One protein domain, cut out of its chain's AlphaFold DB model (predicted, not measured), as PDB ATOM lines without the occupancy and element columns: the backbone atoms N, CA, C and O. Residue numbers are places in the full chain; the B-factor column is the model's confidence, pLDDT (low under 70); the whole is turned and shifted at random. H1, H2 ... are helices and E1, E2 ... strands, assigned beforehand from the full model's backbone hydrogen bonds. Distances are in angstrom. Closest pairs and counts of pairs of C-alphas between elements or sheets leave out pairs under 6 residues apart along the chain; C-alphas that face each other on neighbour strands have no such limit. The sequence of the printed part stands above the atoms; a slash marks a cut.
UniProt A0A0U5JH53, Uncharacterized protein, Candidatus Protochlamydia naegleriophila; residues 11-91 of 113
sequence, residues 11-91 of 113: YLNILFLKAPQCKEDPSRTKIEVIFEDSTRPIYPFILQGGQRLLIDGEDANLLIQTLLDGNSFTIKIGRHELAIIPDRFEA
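What this domain is: This is residues 11 to 91 of the 113 residues of an uncharacterized protein of Candidatus Protochlamydia naegleriophila (UniProt A0A0U5JH53). A twisted sheet of four antiparallel strands, made of the hairpins E2-E3 and E6-E7, makes one side of the domain; a small sheet, E1 E5 E4, and the helix H1 make the other two corners of a triangle with it. The chain passes from the larger sheet to the smaller where E3 runs on into E4, and a long stretch with no named element, residues 14 to 30, joins E1 to E2. The printed part has 81 residues, with seven named strands and one named helix in the order E1 E2 E3 E4 E5 H1 E6 E7; the larger sheet has the order E3 E2 E6 E7. The class is mixed, helices and strands, with 39 residues, under half, in named elements. The whole is compact, with a radius of gyration of the C-alphas of 12.6 A and spans of 34 by 24 by 24 A.

Where its parts are: In the larger sheet, E2 is residues 31 to 34, 9.7 A long, E3 is residues 39 to 42, 9.9 A, E6 is residues 73 to 77, 13.4 A, and E7 is residues 80 to 84, 13.1 A, ending at C-alpha 84 at (171.701, 108.548, 237.368). In the smaller sheet, E1 is residues 11 to 13, 6.3 A long, beginning at C-alpha 11 at (162.387, 112.640, 229.046); E4 is residues 45 to 47, 6.3 A, and E5 is residues 52 to 54, 6.6 A. H1 is residues 57 to 68, 16.3 A long, beginning at C-alpha 57 at (157.992, 103.098, 226.274).

How they stand to each other: The larger sheet is only just strongly twisted, its C-alphas lying up to 4.3 A off the best plane. Its inner strands E2 and E6 are antiparallel at 154 degrees, with N 34 and O 74 within hydrogen-bond range at 2.8 A. E3 and E2 form a hairpin at 152 degrees, with N 33 and O 40 at 2.9 A. E6 and E7 form a hairpin at 157 degrees, with N 77 and O 80 at 2.8 A. E3 runs on into E4 across a break of 2 residues, at 57 degrees. In the smaller sheet E5 is the inner strand: E4 and E5 form a hairpin at 146 degrees, with N 47 and O 52 at 2.8 A, and E1 and E5 are antiparallel at 164 degrees, with N 53 and O 12 at 2.8 A. H1 is on the larger sheet but only grazes it, with residues 59 to 67; its closest C-alphas to E3 are those of Asp 59 and Ile 42, 7.1 A apart. H1 is not on the smaller sheet. Every O i to N i+4 pair in H1 is within hydrogen-bond range.

The domain as a whole: The two C-alphas farthest apart are those of Lys 23 and Ala 91, 39.3 A. The link E1 to E2, 17 residues, is long; the other links are tight. The printed part has no cut. The mean pLDDT of the printed part is 92.9, and no printed residue is under 70.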
ATOM      1  N   TYR A  11     161.631 111.677 229.832       92.94
ATOM      2  CA  TYR A  11     162.387 112.640 229.046       92.94
ATOM      3  C   TYR A  11     163.757 112.876 229.661       92.94
ATOM      4  O   TYR A  11     163.873 113.040 230.872       92.94
ATOM      5  N   LEU A  12     164.768 112.995 228.806       90.62
ATOM      6  CA  LEU A  12     166.078 113.508 229.180       90.62
ATOM      7  C   LEU A  12     166.251 114.905 228.582       90.62
ATOM      8  O   LEU A  12     166.210 115.072 227.362       90.62
ATOM      9  N   ASN A  13     166.433 115.906 229.441       91.25
ATOM     10  CA  ASN A  13     166.719 117.273 229.014       91.25
ATOM     11  C   ASN A  13     168.232 117.511 229.016       91.25
ATOM     12  O   ASN A  13     168.910 117.293 230.017       91.25
ATOM     13  N   ILE A  14     168.752 117.980 227.888       85.81
ATOM     14  CA  ILE A  14     170.151 118.307 227.654       85.81
ATOM     15  C   ILE A  14     170.266 119.831 227.629       85.81
ATOM     16  O   ILE A  14     169.798 120.489 226.702       85.81
ATOM     17  N   LEU A  15     170.890 120.397 228.661       81.75
ATOM     18  CA  LEU A  15     170.881 121.847 228.880       81.75
ATOM     19  C   LEU A  15     171.823 122.619 227.943       81.75
ATOM     20  O   LEU A  15     171.500 123.725 227.520       81.75
ATOM     21  N   PHE A  16     172.981 122.046 227.604       78.12
ATOM     22  CA  PHE A  16     174.067 122.787 226.940       78.12
ATOM     23  C   PHE A  16     174.570 122.151 225.640       78.12
ATOM     24  O   PHE A  16     175.517 122.650 225.038       78.12
ATOM     25  N   LEU A  17     173.965 121.048 225.193       79.56
ATOM     26  CA  LEU A  17     174.410 120.293 224.021       79.56
ATOM     27  C   LEU A  17     173.223 119.926 223.131       79.56
ATOM     28  O   LEU A  17     172.095 119.788 223.597       79.56
ATOM     29  N   LYS A  18     173.503 119.738 221.840       85.69
ATOM     30  CA  LYS A  18     172.549 119.187 220.878       85.69
ATOM     31  C   LYS A  18     172.846 117.705 220.681       85.69
ATOM     32  O   LYS A  18     173.975 117.353 220.340       85.69
ATOM     33  N   ALA A  19     171.845 116.851 220.872       88.00
ATOM     34  CA  ALA A  19     172.011 115.421 220.645       88.00
ATOM     35  C   ALA A  19     172.379 115.122 219.174       88.00
ATOM     36  O   ALA A  19     171.749 115.673 218.261       88.00
ATOM     37  N   PRO A  20     173.381 114.260 218.920       90.75
ATOM     38  CA  PRO A  20     173.759 113.875 217.566       90.75
ATOM     39  C   PRO A  20     172.677 112.993 216.937       90.75
ATOM     40  O   PRO A  20     172.184 112.062 217.569       90.75
ATOM     41  N   GLN A  21     172.324 113.266 215.687       93.50
ATOM     42  CA  GLN A  21     171.326 112.489 214.952       93.50
ATOM     43  C   GLN A  21     171.910 111.166 214.442       93.50
ATOM     44  O   GLN A  21     173.066 111.122 214.008       93.50
ATOM     45  N   CYS A  22     171.112 110.098 214.462       93.50
ATOM     46  CA  CYS A  22     171.445 108.863 213.752       93.50
ATOM     47  C   CYS A  22     171.427 109.106 212.235       93.50
ATOM     48  O   CYS A  22     170.662 109.935 211.738       93.50
ATOM     49  N   LYS A  23     172.269 108.385 211.486       90.44
ATOM     50  CA  LYS A  23     172.338 108.540 210.022       90.44
ATOM     51  C   LYS A  23     171.111 107.946 209.337       90.44
ATOM     52  O   LYS A  23     170.641 108.485 208.343       90.44
ATOM     53  N   GLU A  24     170.627 106.835 209.874       92.50
ATOM     54  CA  GLU A  24     169.529 106.040 209.336       92.50
ATOM     55  C   GLU A  24     168.169 106.673 209.658       92.50
ATOM     56  O   GLU A  24     167.261 106.635 208.833       92.50
ATOM     57  N   ASP A  25     168.047 107.294 210.836       93.38
ATOM     58  CA  ASP A  25     166.853 108.017 211.280       93.38
ATOM     59  C   ASP A  25     167.247 109.328 211.990       93.38
ATOM     60  O   ASP A  25     167.559 109.324 213.187       93.38
ATOM     61  N   PRO A  26     167.201 110.475 211.285       93.94
ATOM     62  CA  PRO A  26     167.544 111.774 211.860       93.94
ATOM     63  C   PRO A  26     166.602 112.251 212.974       93.94
ATOM     64  O   PRO A  26     166.910 113.232 213.657       93.94
ATOM     65  N   SER A  27     165.449 111.601 213.166       94.94
ATOM     66  CA  SER A  27     164.537 111.904 214.274       94.94
ATOM     67  C   SER A  27     164.992 111.301 215.604       94.94
ATOM     68  O   SER A  27     164.402 111.600 216.641       94.94
ATOM     69  N   ARG A  28     166.053 110.485 215.598       95.69
ATOM     70  CA  ARG A  28     166.569 109.780 216.772       95.69
ATOM     71  C   ARG A  28     168.039 110.076 217.029       95.69
ATOM     72  O   ARG A  28     168.783 110.508 216.151       95.69
ATOM     73  N   THR A  29     168.457 109.805 218.259       95.12
ATOM     74  CA  THR A  29     169.860 109.800 218.684       95.12
ATOM     75  C   THR A  29     170.199 108.457 219.316       95.12
ATOM     76  O   THR A  29     169.314 107.811 219.870       95.12
ATOM     77  N   LYS A  30     171.461 108.029 219.252       95.38
ATOM     78  CA  LYS A  30     171.937 106.860 219.999       95.38
ATOM     79  C   LYS A  30     172.443 107.325 221.360       95.38
ATOM     80  O   LYS A  30     173.351 108.155 221.421       95.38
ATOM     81  N   ILE A  31     171.922 106.727 222.423       95.12
ATOM     82  CA  ILE A  31     172.504 106.826 223.763       95.12
ATOM     83  C   ILE A  31     172.854 105.420 224.252       95.12
ATOM     84  O   ILE A  31     172.189 104.449 223.893       95.12
ATOM     85  N   GLU A  32     173.921 105.295 225.028       97.00
ATOM     86  CA  GLU A  32     174.291 104.035 225.672       97.00
ATOM     87  C   GLU A  32     173.868 104.107 227.132       97.00
ATOM     88  O   GLU A  32     174.174 105.076 227.825       97.00
ATOM     89  N   VAL A  33     173.132 103.095 227.582       97.56
ATOM     90  CA  VAL A  33     172.777 102.917 228.985       97.56
ATOM     91  C   VAL A  33     173.668 101.824 229.542       97.56
ATOM     92  O   VAL A  33     173.696 100.711 229.012       97.56
ATOM     93  N   ILE A  34     174.407 102.165 230.589       98.00
ATOM     94  CA  ILE A  34     175.389 101.307 231.239       98.00
ATOM     95  C   ILE A  34     174.845 100.971 232.626       98.00
ATOM     96  O   ILE A  34     174.768 101.839 233.498       98.00
ATOM     97  N   PHE A  35     174.442  99.719 232.793       96.81
ATOM     98  CA  PHE A  35     174.112  99.096 234.071       96.81
ATOM     99  C   PHE A  35     175.362  98.405 234.637       96.81
ATOM    100  O   PHE A  35     176.392  98.349 233.964       96.81
ATOM    101  N   GLU A  36     175.274  97.855 235.847       92.94
ATOM    102  CA  GLU A  36     176.389  97.146 236.494       92.94
ATOM    103  C   GLU A  36     176.939  95.996 235.629       92.94
ATOM    104  O   GLU A  36     178.140  95.934 235.375       92.94
ATOM    105  N   ASP A  37     176.049  95.161 235.082       93.62
ATOM    106  CA  ASP A  37     176.434  93.945 234.349       93.62
ATOM    107  C   ASP A  37     176.310  94.055 232.825       93.62
ATOM    108  O   ASP A  37     176.665  93.132 232.087       93.62
ATOM    109  N   SER A  38     175.740  95.147 232.314       95.19
ATOM    110  CA  SER A  38     175.426  95.241 230.891       95.19
ATOM    111  C   SER A  38     175.453  96.662 230.360       95.19
ATOM    112  O   SER A  38     175.194  97.637 231.058       95.19
ATOM    113  N   THR A  39     175.747  96.780 229.072       96.88
ATOM    114  CA  THR A  39     175.578  98.023 228.322       96.88
ATOM    115  C   THR A  39     174.644  97.754 227.165       96.88
ATOM    116  O   THR A  39     174.843  96.798 226.412       96.88
ATOM    117  N   ARG A  40     173.642  98.612 226.991       95.50
ATOM    118  CA  ARG A  40     172.725  98.530 225.856       95.50
ATOM    119  C   ARG A  40     172.529  99.891 225.199       95.50
ATOM    120  O   ARG A  40     172.415 100.900 225.895       95.50
ATOM    121  N   PRO A  41     172.474  99.949 223.862       95.94
ATOM    122  CA  PRO A  41     172.052 101.155 223.178       95.94
ATOM    123  C   PRO A  41     170.531 101.309 223.278       95.94
ATOM    124  O   PRO A  41     169.799 100.323 223.196       95.94
ATOM    125  N   ILE A  42     170.071 102.550 223.394       95.75
ATOM    126  CA  ILE A  42     168.673 102.928 223.170       95.75
ATOM    127  C   ILE A  42     168.615 104.119 222.212       95.75
ATOM    128  O   ILE A  42     169.610 104.830 222.022       95.75
ATOM    129  N   TYR A  43     167.454 104.321 221.583       96.06
ATOM    130  CA  TYR A  43     167.299 105.285 220.486       96.06
ATOM    131  C   TYR A  43     166.157 106.286 220.720       96.06
ATOM    132  O   TYR A  43     165.127 106.203 220.034       96.06
ATOM    133  N   PRO A  44     166.317 107.235 221.664       95.69
ATOM    134  CA  PRO A  44     165.301 108.231 221.976       95.69
ATOM    135  C   PRO A  44     164.984 109.138 220.786       95.69
ATOM    136  O   PRO A  44     165.863 109.473 219.984       95.69
ATOM    137  N   PHE A  45     163.741 109.613 220.727       95.88
ATOM    138  CA  PHE A  45     163.329 110.643 219.778       95.88
ATOM    139  C   PHE A  45     163.888 112.003 220.179       95.88
ATOM    140  O   PHE A  45     163.782 112.426 221.330       95.88
ATOM    141  N   ILE A  46     164.430 112.716 219.200       94.75
ATOM    142  CA  ILE A  46     164.908 114.080 219.345       94.75
ATOM    143  C   ILE A  46     163.724 115.044 219.257       94.75
ATOM    144  O   ILE A  46     163.044 115.140 218.238       94.75
ATOM    145  N   LEU A  47     163.525 115.817 220.317       93.25
ATOM    146  CA  LEU A  47     162.545 116.890 220.423       93.25
ATOM    147  C   LEU A  47     163.248 118.230 220.687       93.25
ATOM    148  O   LEU A  47     164.436 118.285 221.017       93.25
ATOM    149  N   GLN A  48     162.497 119.327 220.534       88.25
ATOM    150  CA  GLN A  48     162.911 120.688 220.916       88.25
ATOM    151  C   GLN A  48     164.333 121.049 220.442       88.25
ATOM    152  O   GLN A  48     165.199 121.433 221.223       88.25
ATOM    153  N   GLY A  49     164.611 120.850 219.149       84.12
ATOM    154  CA  GLY A  49     165.896 121.225 218.552       84.12
ATOM    155  C   GLY A  49     167.102 120.386 218.994       84.12
ATOM    156  O   GLY A  49     168.230 120.777 218.698       84.12
ATOM    157  N   GLY A  50     166.895 119.238 219.651       87.25
ATOM    158  CA  GLY A  50     167.974 118.367 220.139       87.25
ATOM    159  C   GLY A  50     168.314 118.524 221.613       87.25
ATOM    160  O   GLY A  50     169.285 117.915 222.055       87.25
ATOM    161  N   GLN A  51     167.528 119.309 222.354       91.25
ATOM    162  CA  GLN A  51     167.701 119.521 223.792       91.25
ATOM    163  C   GLN A  51     166.780 118.653 224.646       91.25
ATOM    164  O   GLN A  51     167.014 118.513 225.839       91.25
ATOM    165  N   ARG A  52     165.740 118.047 224.070       94.00
ATOM    166  CA  ARG A  52     164.854 117.138 224.799       94.00
ATOM    167  C   ARG A  52     164.793 115.809 224.082       94.00
ATOM    168  O   ARG A  52     164.505 115.767 222.892       94.00
ATOM    169  N   LEU A  53     165.048 114.732 224.805       94.56
ATOM    170  CA  LEU A  53     164.990 113.377 224.282       94.56
ATOM    171  C   LEU A  53     163.801 112.654 224.896       94.56
ATOM    172  O   LEU A  53     163.672 112.632 226.117       94.56
ATOM    173  N   LEU A  54     162.932 112.090 224.063       95.38
ATOM    174  CA  LEU A  54     161.841 111.223 224.502       95.38
ATOM    175  C   LEU A  54     162.295 109.772 224.394       95.38
ATOM    176  O   LEU A  54     162.540 109.279 223.291       95.38
ATOM    177  N   ILE A  55     162.393 109.109 225.539       94.75
ATOM    178  CA  ILE A  55     162.712 107.686 225.619       94.75
ATOM    179  C   ILE A  55     161.444 106.901 225.279       94.75
ATOM    180  O   ILE A  55     160.339 107.306 225.653       94.75
ATOM    181  N   ASP A  56     161.595 105.833 224.494       91.06
ATOM    182  CA  ASP A  56     160.457 105.000 224.126       91.06
ATOM    183  C   ASP A  56     159.893 104.245 225.332       91.06
ATOM    184  O   ASP A  56     160.440 104.280 226.432       91.06
ATOM    185  N   GLY A  57     158.737 103.620 225.144       88.44
ATOM    186  CA  GLY A  57     157.992 103.098 226.274       88.44
ATOM    187  C   GLY A  57     158.655 101.927 226.994       88.44
ATOM    188  O   GLY A  57     158.643 101.882 228.223       88.44
ATOM    189  N   GLU A  58     159.222 100.987 226.245       89.81
ATOM    190  CA  GLU A  58     159.862  99.806 226.828       89.81
ATOM    191  C   GLU A  58     161.154 100.195 227.547       89.81
ATOM    192  O   GLU A  58     161.376  99.779 228.687       89.81
ATOM    193  N   ASP A  59     161.956 101.070 226.936       93.38
ATOM    194  CA  ASP A  59     163.182 101.569 227.543       93.38
ATOM    195  C   ASP A  59     162.886 102.452 228.754       93.38
ATOM    196  O   ASP A  59     163.541 102.325 229.785       93.38
ATOM    197  N   ALA A  60     161.863 103.309 228.683       93.06
ATOM    198  CA  ALA A  60     161.453 104.137 229.812       93.06
ATOM    199  C   ALA A  60     161.032 103.279 231.010       93.06
ATOM    200  O   ALA A  60     161.474 103.550 232.125       93.06
ATOM    201  N   ASN A  61     160.229 102.235 230.783       92.00
ATOM    202  CA  ASN A  61     159.801 101.322 231.841       92.00
ATOM    203  C   ASN A  61     160.997 100.626 232.501       92.00
ATOM    204  O   ASN A  61     161.056 100.563 233.725       92.00
ATOM    205  N   LEU A  62     161.969 100.157 231.711       93.06
ATOM    206  CA  LEU A  62     163.187  99.549 232.249       93.06
ATOM    207  C   LEU A  62     163.967 100.526 233.137       93.06
ATOM    208  O   LEU A  62     164.377 100.166 234.239       93.06
ATOM    209  N   LEU A  63     164.189 101.755 232.660       94.56
ATOM    210  CA  LEU A  63     164.963 102.754 233.397       94.56
ATOM    211  C   LEU A  63     164.261 103.174 234.690       94.56
ATOM    212  O   LEU A  63     164.914 103.297 235.721       94.56
ATOM    213  N   ILE A  64     162.939 103.355 234.647       93.88
ATOM    214  CA  ILE A  64     162.132 103.663 235.833       93.88
ATOM    215  C   ILE A  64     162.209 102.508 236.831       93.88
ATOM    216  O   ILE A  64     162.518 102.750 237.994       93.88
ATOM    217  N   GLN A  65     161.996 101.267 236.383       93.81
ATOM    218  CA  GLN A  65     162.055 100.101 237.264       93.81
ATOM    219  C   GLN A  65     163.435  99.957 237.910       93.81
ATOM    220  O   GLN A  65     163.519  99.742 239.109       93.81
ATOM    221  N   THR A  66     164.510 100.179 237.149       95.19
ATOM    222  CA  THR A  66     165.882 100.140 237.682       95.19
ATOM    223  C   THR A  66     166.057 101.106 238.859       95.19
ATOM    224  O   THR A  66     166.663 100.743 239.865       95.19
ATOM    225  N   LEU A  67     165.505 102.321 238.758       95.38
ATOM    226  CA  LEU A  67     165.586 103.315 239.832       95.38
ATOM    227  C   LEU A  67     164.681 102.970 241.020       95.38
ATOM    228  O   LEU A  67     165.074 103.220 242.157       95.38
ATOM    229  N   LEU A  68     163.499 102.394 240.774       94.56
ATOM    230  CA  LEU A  68     162.612 101.891 241.832       94.56
ATOM    231  C   LEU A  68     163.242 100.720 242.595       94.56
ATOM    232  O   LEU A  68     163.088 100.626 243.805       94.56
ATOM    233  N   ASP A  69     164.029  99.886 241.913       95.25
ATOM    234  CA  ASP A  69     164.785  98.791 242.527       95.25
ATOM    235  C   ASP A  69     166.017  99.286 243.318       95.25
ATOM    236  O   ASP A  69     166.778  98.483 243.859       95.25
ATOM    237  N   GLY A  70     166.252 100.603 243.378       95.62
ATOM    238  CA  GLY A  70     167.384 101.204 244.086       95.62
ATOM    239  C   GLY A  70     168.717 101.103 243.342       95.62
ATOM    240  O   GLY A  70     169.765 101.389 243.924       95.62
ATOM    241  N   ASN A  71     168.697 100.754 242.054       96.69
ATOM    242  CA  ASN A  71     169.898 100.611 241.239       96.69
ATOM    243  C   ASN A  71     170.209 101.894 240.454       96.69
ATOM    244  O   ASN A  71     169.323 102.591 239.957       96.69
ATOM    245  N   SER A  72     171.498 102.202 240.310       96.94
ATOM    246  CA  SER A  72     171.979 103.294 239.458       96.94
ATOM    247  C   SER A  72     172.314 102.809 238.050       96.94
ATOM    248  O   SER A  72     172.663 101.649 237.847       96.94
ATOM    249  N   PHE A  73     172.315 103.725 237.089       97.44
ATOM    250  CA  PHE A  73     172.867 103.478 235.758       97.44
ATOM    251  C   PHE A  73     173.522 104.742 235.208       97.44
ATOM    252  O   PHE A  73     173.278 105.851 235.681       97.44
ATOM    253  N   THR A  74     174.356 104.590 234.186       97.69
ATOM    254  CA  THR A  74     174.977 105.719 233.485       97.69
ATOM    255  C   THR A  74     174.368 105.875 232.100       97.69
ATOM    256  O   THR A  74     174.231 104.901 231.363       97.69
ATOM    257  N   ILE A  75     174.028 107.108 231.726       95.44
ATOM    258  CA  ILE A  75     173.681 107.468 230.349       95.44
ATOM    259  C   ILE A  75     174.911 108.070 229.686       95.44
ATOM    260  O   ILE A  75     175.496 109.028 230.192       95.44
ATOM    261  N   LYS A  76     175.254 107.562 228.505       94.62
ATOM    262  CA  LYS A  76     176.321 108.083 227.659       94.62
ATOM    263  C   LYS A  76     175.784 108.570 226.322       94.62
ATOM    264  O   LYS A  76     175.113 107.839 225.596       94.62
ATOM    265  N   ILE A  77     176.126 109.808 225.975       91.25
ATOM    266  CA  ILE A  77     175.778 110.451 224.705       91.25
ATOM    267  C   ILE A  77     177.065 110.968 224.065       91.25
ATOM    268  O   ILE A  77     177.632 111.988 224.467       91.25
ATOM    269  N   GLY A  78     177.562 110.243 223.062       87.00
ATOM    270  CA  GLY A  78     178.858 110.531 222.450       87.00
ATOM    271  C   GLY A  78     179.998 110.429 223.468       87.00
ATOM    272  O   GLY A  78     180.344 109.337 223.909       87.00
ATOM    273  N   ARG A  79     180.601 111.571 223.819       88.56
ATOM    274  CA  ARG A  79     181.708 111.664 224.792       88.56
ATOM    275  C   ARG A  79     181.260 112.066 226.199       88.56
ATOM    276  O   ARG A  79     182.104 112.184 227.078       88.56
ATOM    277  N   HIS A  80     179.972 112.335 226.389       89.44
ATOM    278  CA  HIS A  80     179.430 112.810 227.656       89.44
ATOM    279  C   HIS A  80     178.758 111.664 228.393       89.44
ATOM    280  O   HIS A  80     178.015 110.898 227.783       89.44
ATOM    281  N   GLU A  81     179.008 111.580 229.692       92.75
ATOM    282  CA  GLU A  81     178.480 110.550 230.580       92.75
ATOM    283  C   GLU A  81     177.817 111.220 231.784       92.75
ATOM    284  O   GLU A  81     178.303 112.237 232.285       92.75
ATOM    285  N   LEU A  82     176.687 110.668 232.217       91.94
ATOM    286  CA  LEU A  82     175.926 111.130 233.370       91.94
ATOM    287  C   LEU A  82     175.475 109.923 234.189       91.94
ATOM    288  O   LEU A  82     174.729 109.081 233.688       91.94
ATOM    289  N   ALA A  83     175.903 109.868 235.448       94.94
ATOM    290  CA  ALA A  83     175.396 108.898 236.407       94.94
ATOM    291  C   ALA A  83     174.003 109.325 236.890       94.94
ATOM    292  O   ALA A  83     173.805 110.469 237.307       94.94
ATOM    293  N   ILE A  84     173.053 108.398 236.839       94.94
ATOM    294  CA  ILE A  84     171.701 108.548 237.368       94.94
ATOM    295  C   ILE A  84     171.621 107.708 238.638       94.94
ATOM    296  O   ILE A  84     171.808 106.491 238.603       94.94
ATOM    297  N   ILE A  85     171.384 108.379 239.762       95.06
ATOM    298  CA  ILE A  85     171.369 107.784 241.099       95.06
ATOM    299  C   ILE A  85     169.929 107.861 241.625       95.06
ATOM    300  O   ILE A  85     169.316 108.924 241.500       95.06
ATOM    301  N   PRO A  86     169.379 106.790 242.218       93.44
ATOM    302  CA  PRO A  86     167.973 106.714 242.630       93.44
ATOM    303  C   PRO A  86     167.658 107.461 243.941       93.44
ATOM    304  O   PRO A  86     166.751 107.076 244.677       93.44
ATOM    305  N   ASP A  87     168.388 108.534 244.261       93.75
ATOM    306  CA  ASP A  87     168.214 109.264 245.521       93.75
ATOM    307  C   ASP A  87     166.788 109.826 245.646       93.75
ATOM    308  O   ASP A  87     166.368 110.683 244.865       93.75
ATOM    309  N   ARG A  88     166.028 109.296 246.615       92.38
ATOM    310  CA  ARG A  88     164.601 109.587 246.855       92.38
ATOM    311  C   ARG A  88     163.705 109.430 245.616       92.38
ATOM    312  O   ARG A  88     162.634 110.046 245.553       92.38
ATOM    313  N   PHE A  89     164.118 108.613 244.646       93.75
ATOM    314  CA  PHE A  89     163.385 108.444 243.396       93.75
ATOM    315  C   PHE A  89     162.005 107.823 243.626       93.75
ATOM    316  O   PHE A  89     161.021 108.380 243.156       93.75
ATOM    317  N   GLU A  90     161.927 106.737 244.402       93.06
ATOM    318  CA  GLU A  90     160.672 106.034 244.721       93.06
ATOM    319  C   GLU A  90     159.620 106.978 245.318       93.06
ATOM    320  O   GLU A  90     158.543 107.134 244.755       93.06
ATOM    321  N   ALA A  91     159.975 107.723 246.370       92.62
ATOM    322  CA  ALA A  91     159.064 108.682 246.995       92.62
ATOM    323  C   ALA A  91     158.566 109.766 246.017       92.62
ATOM    324  O   ALA A  91     157.396 110.138 246.050       92.62
TER     325      ALA A  91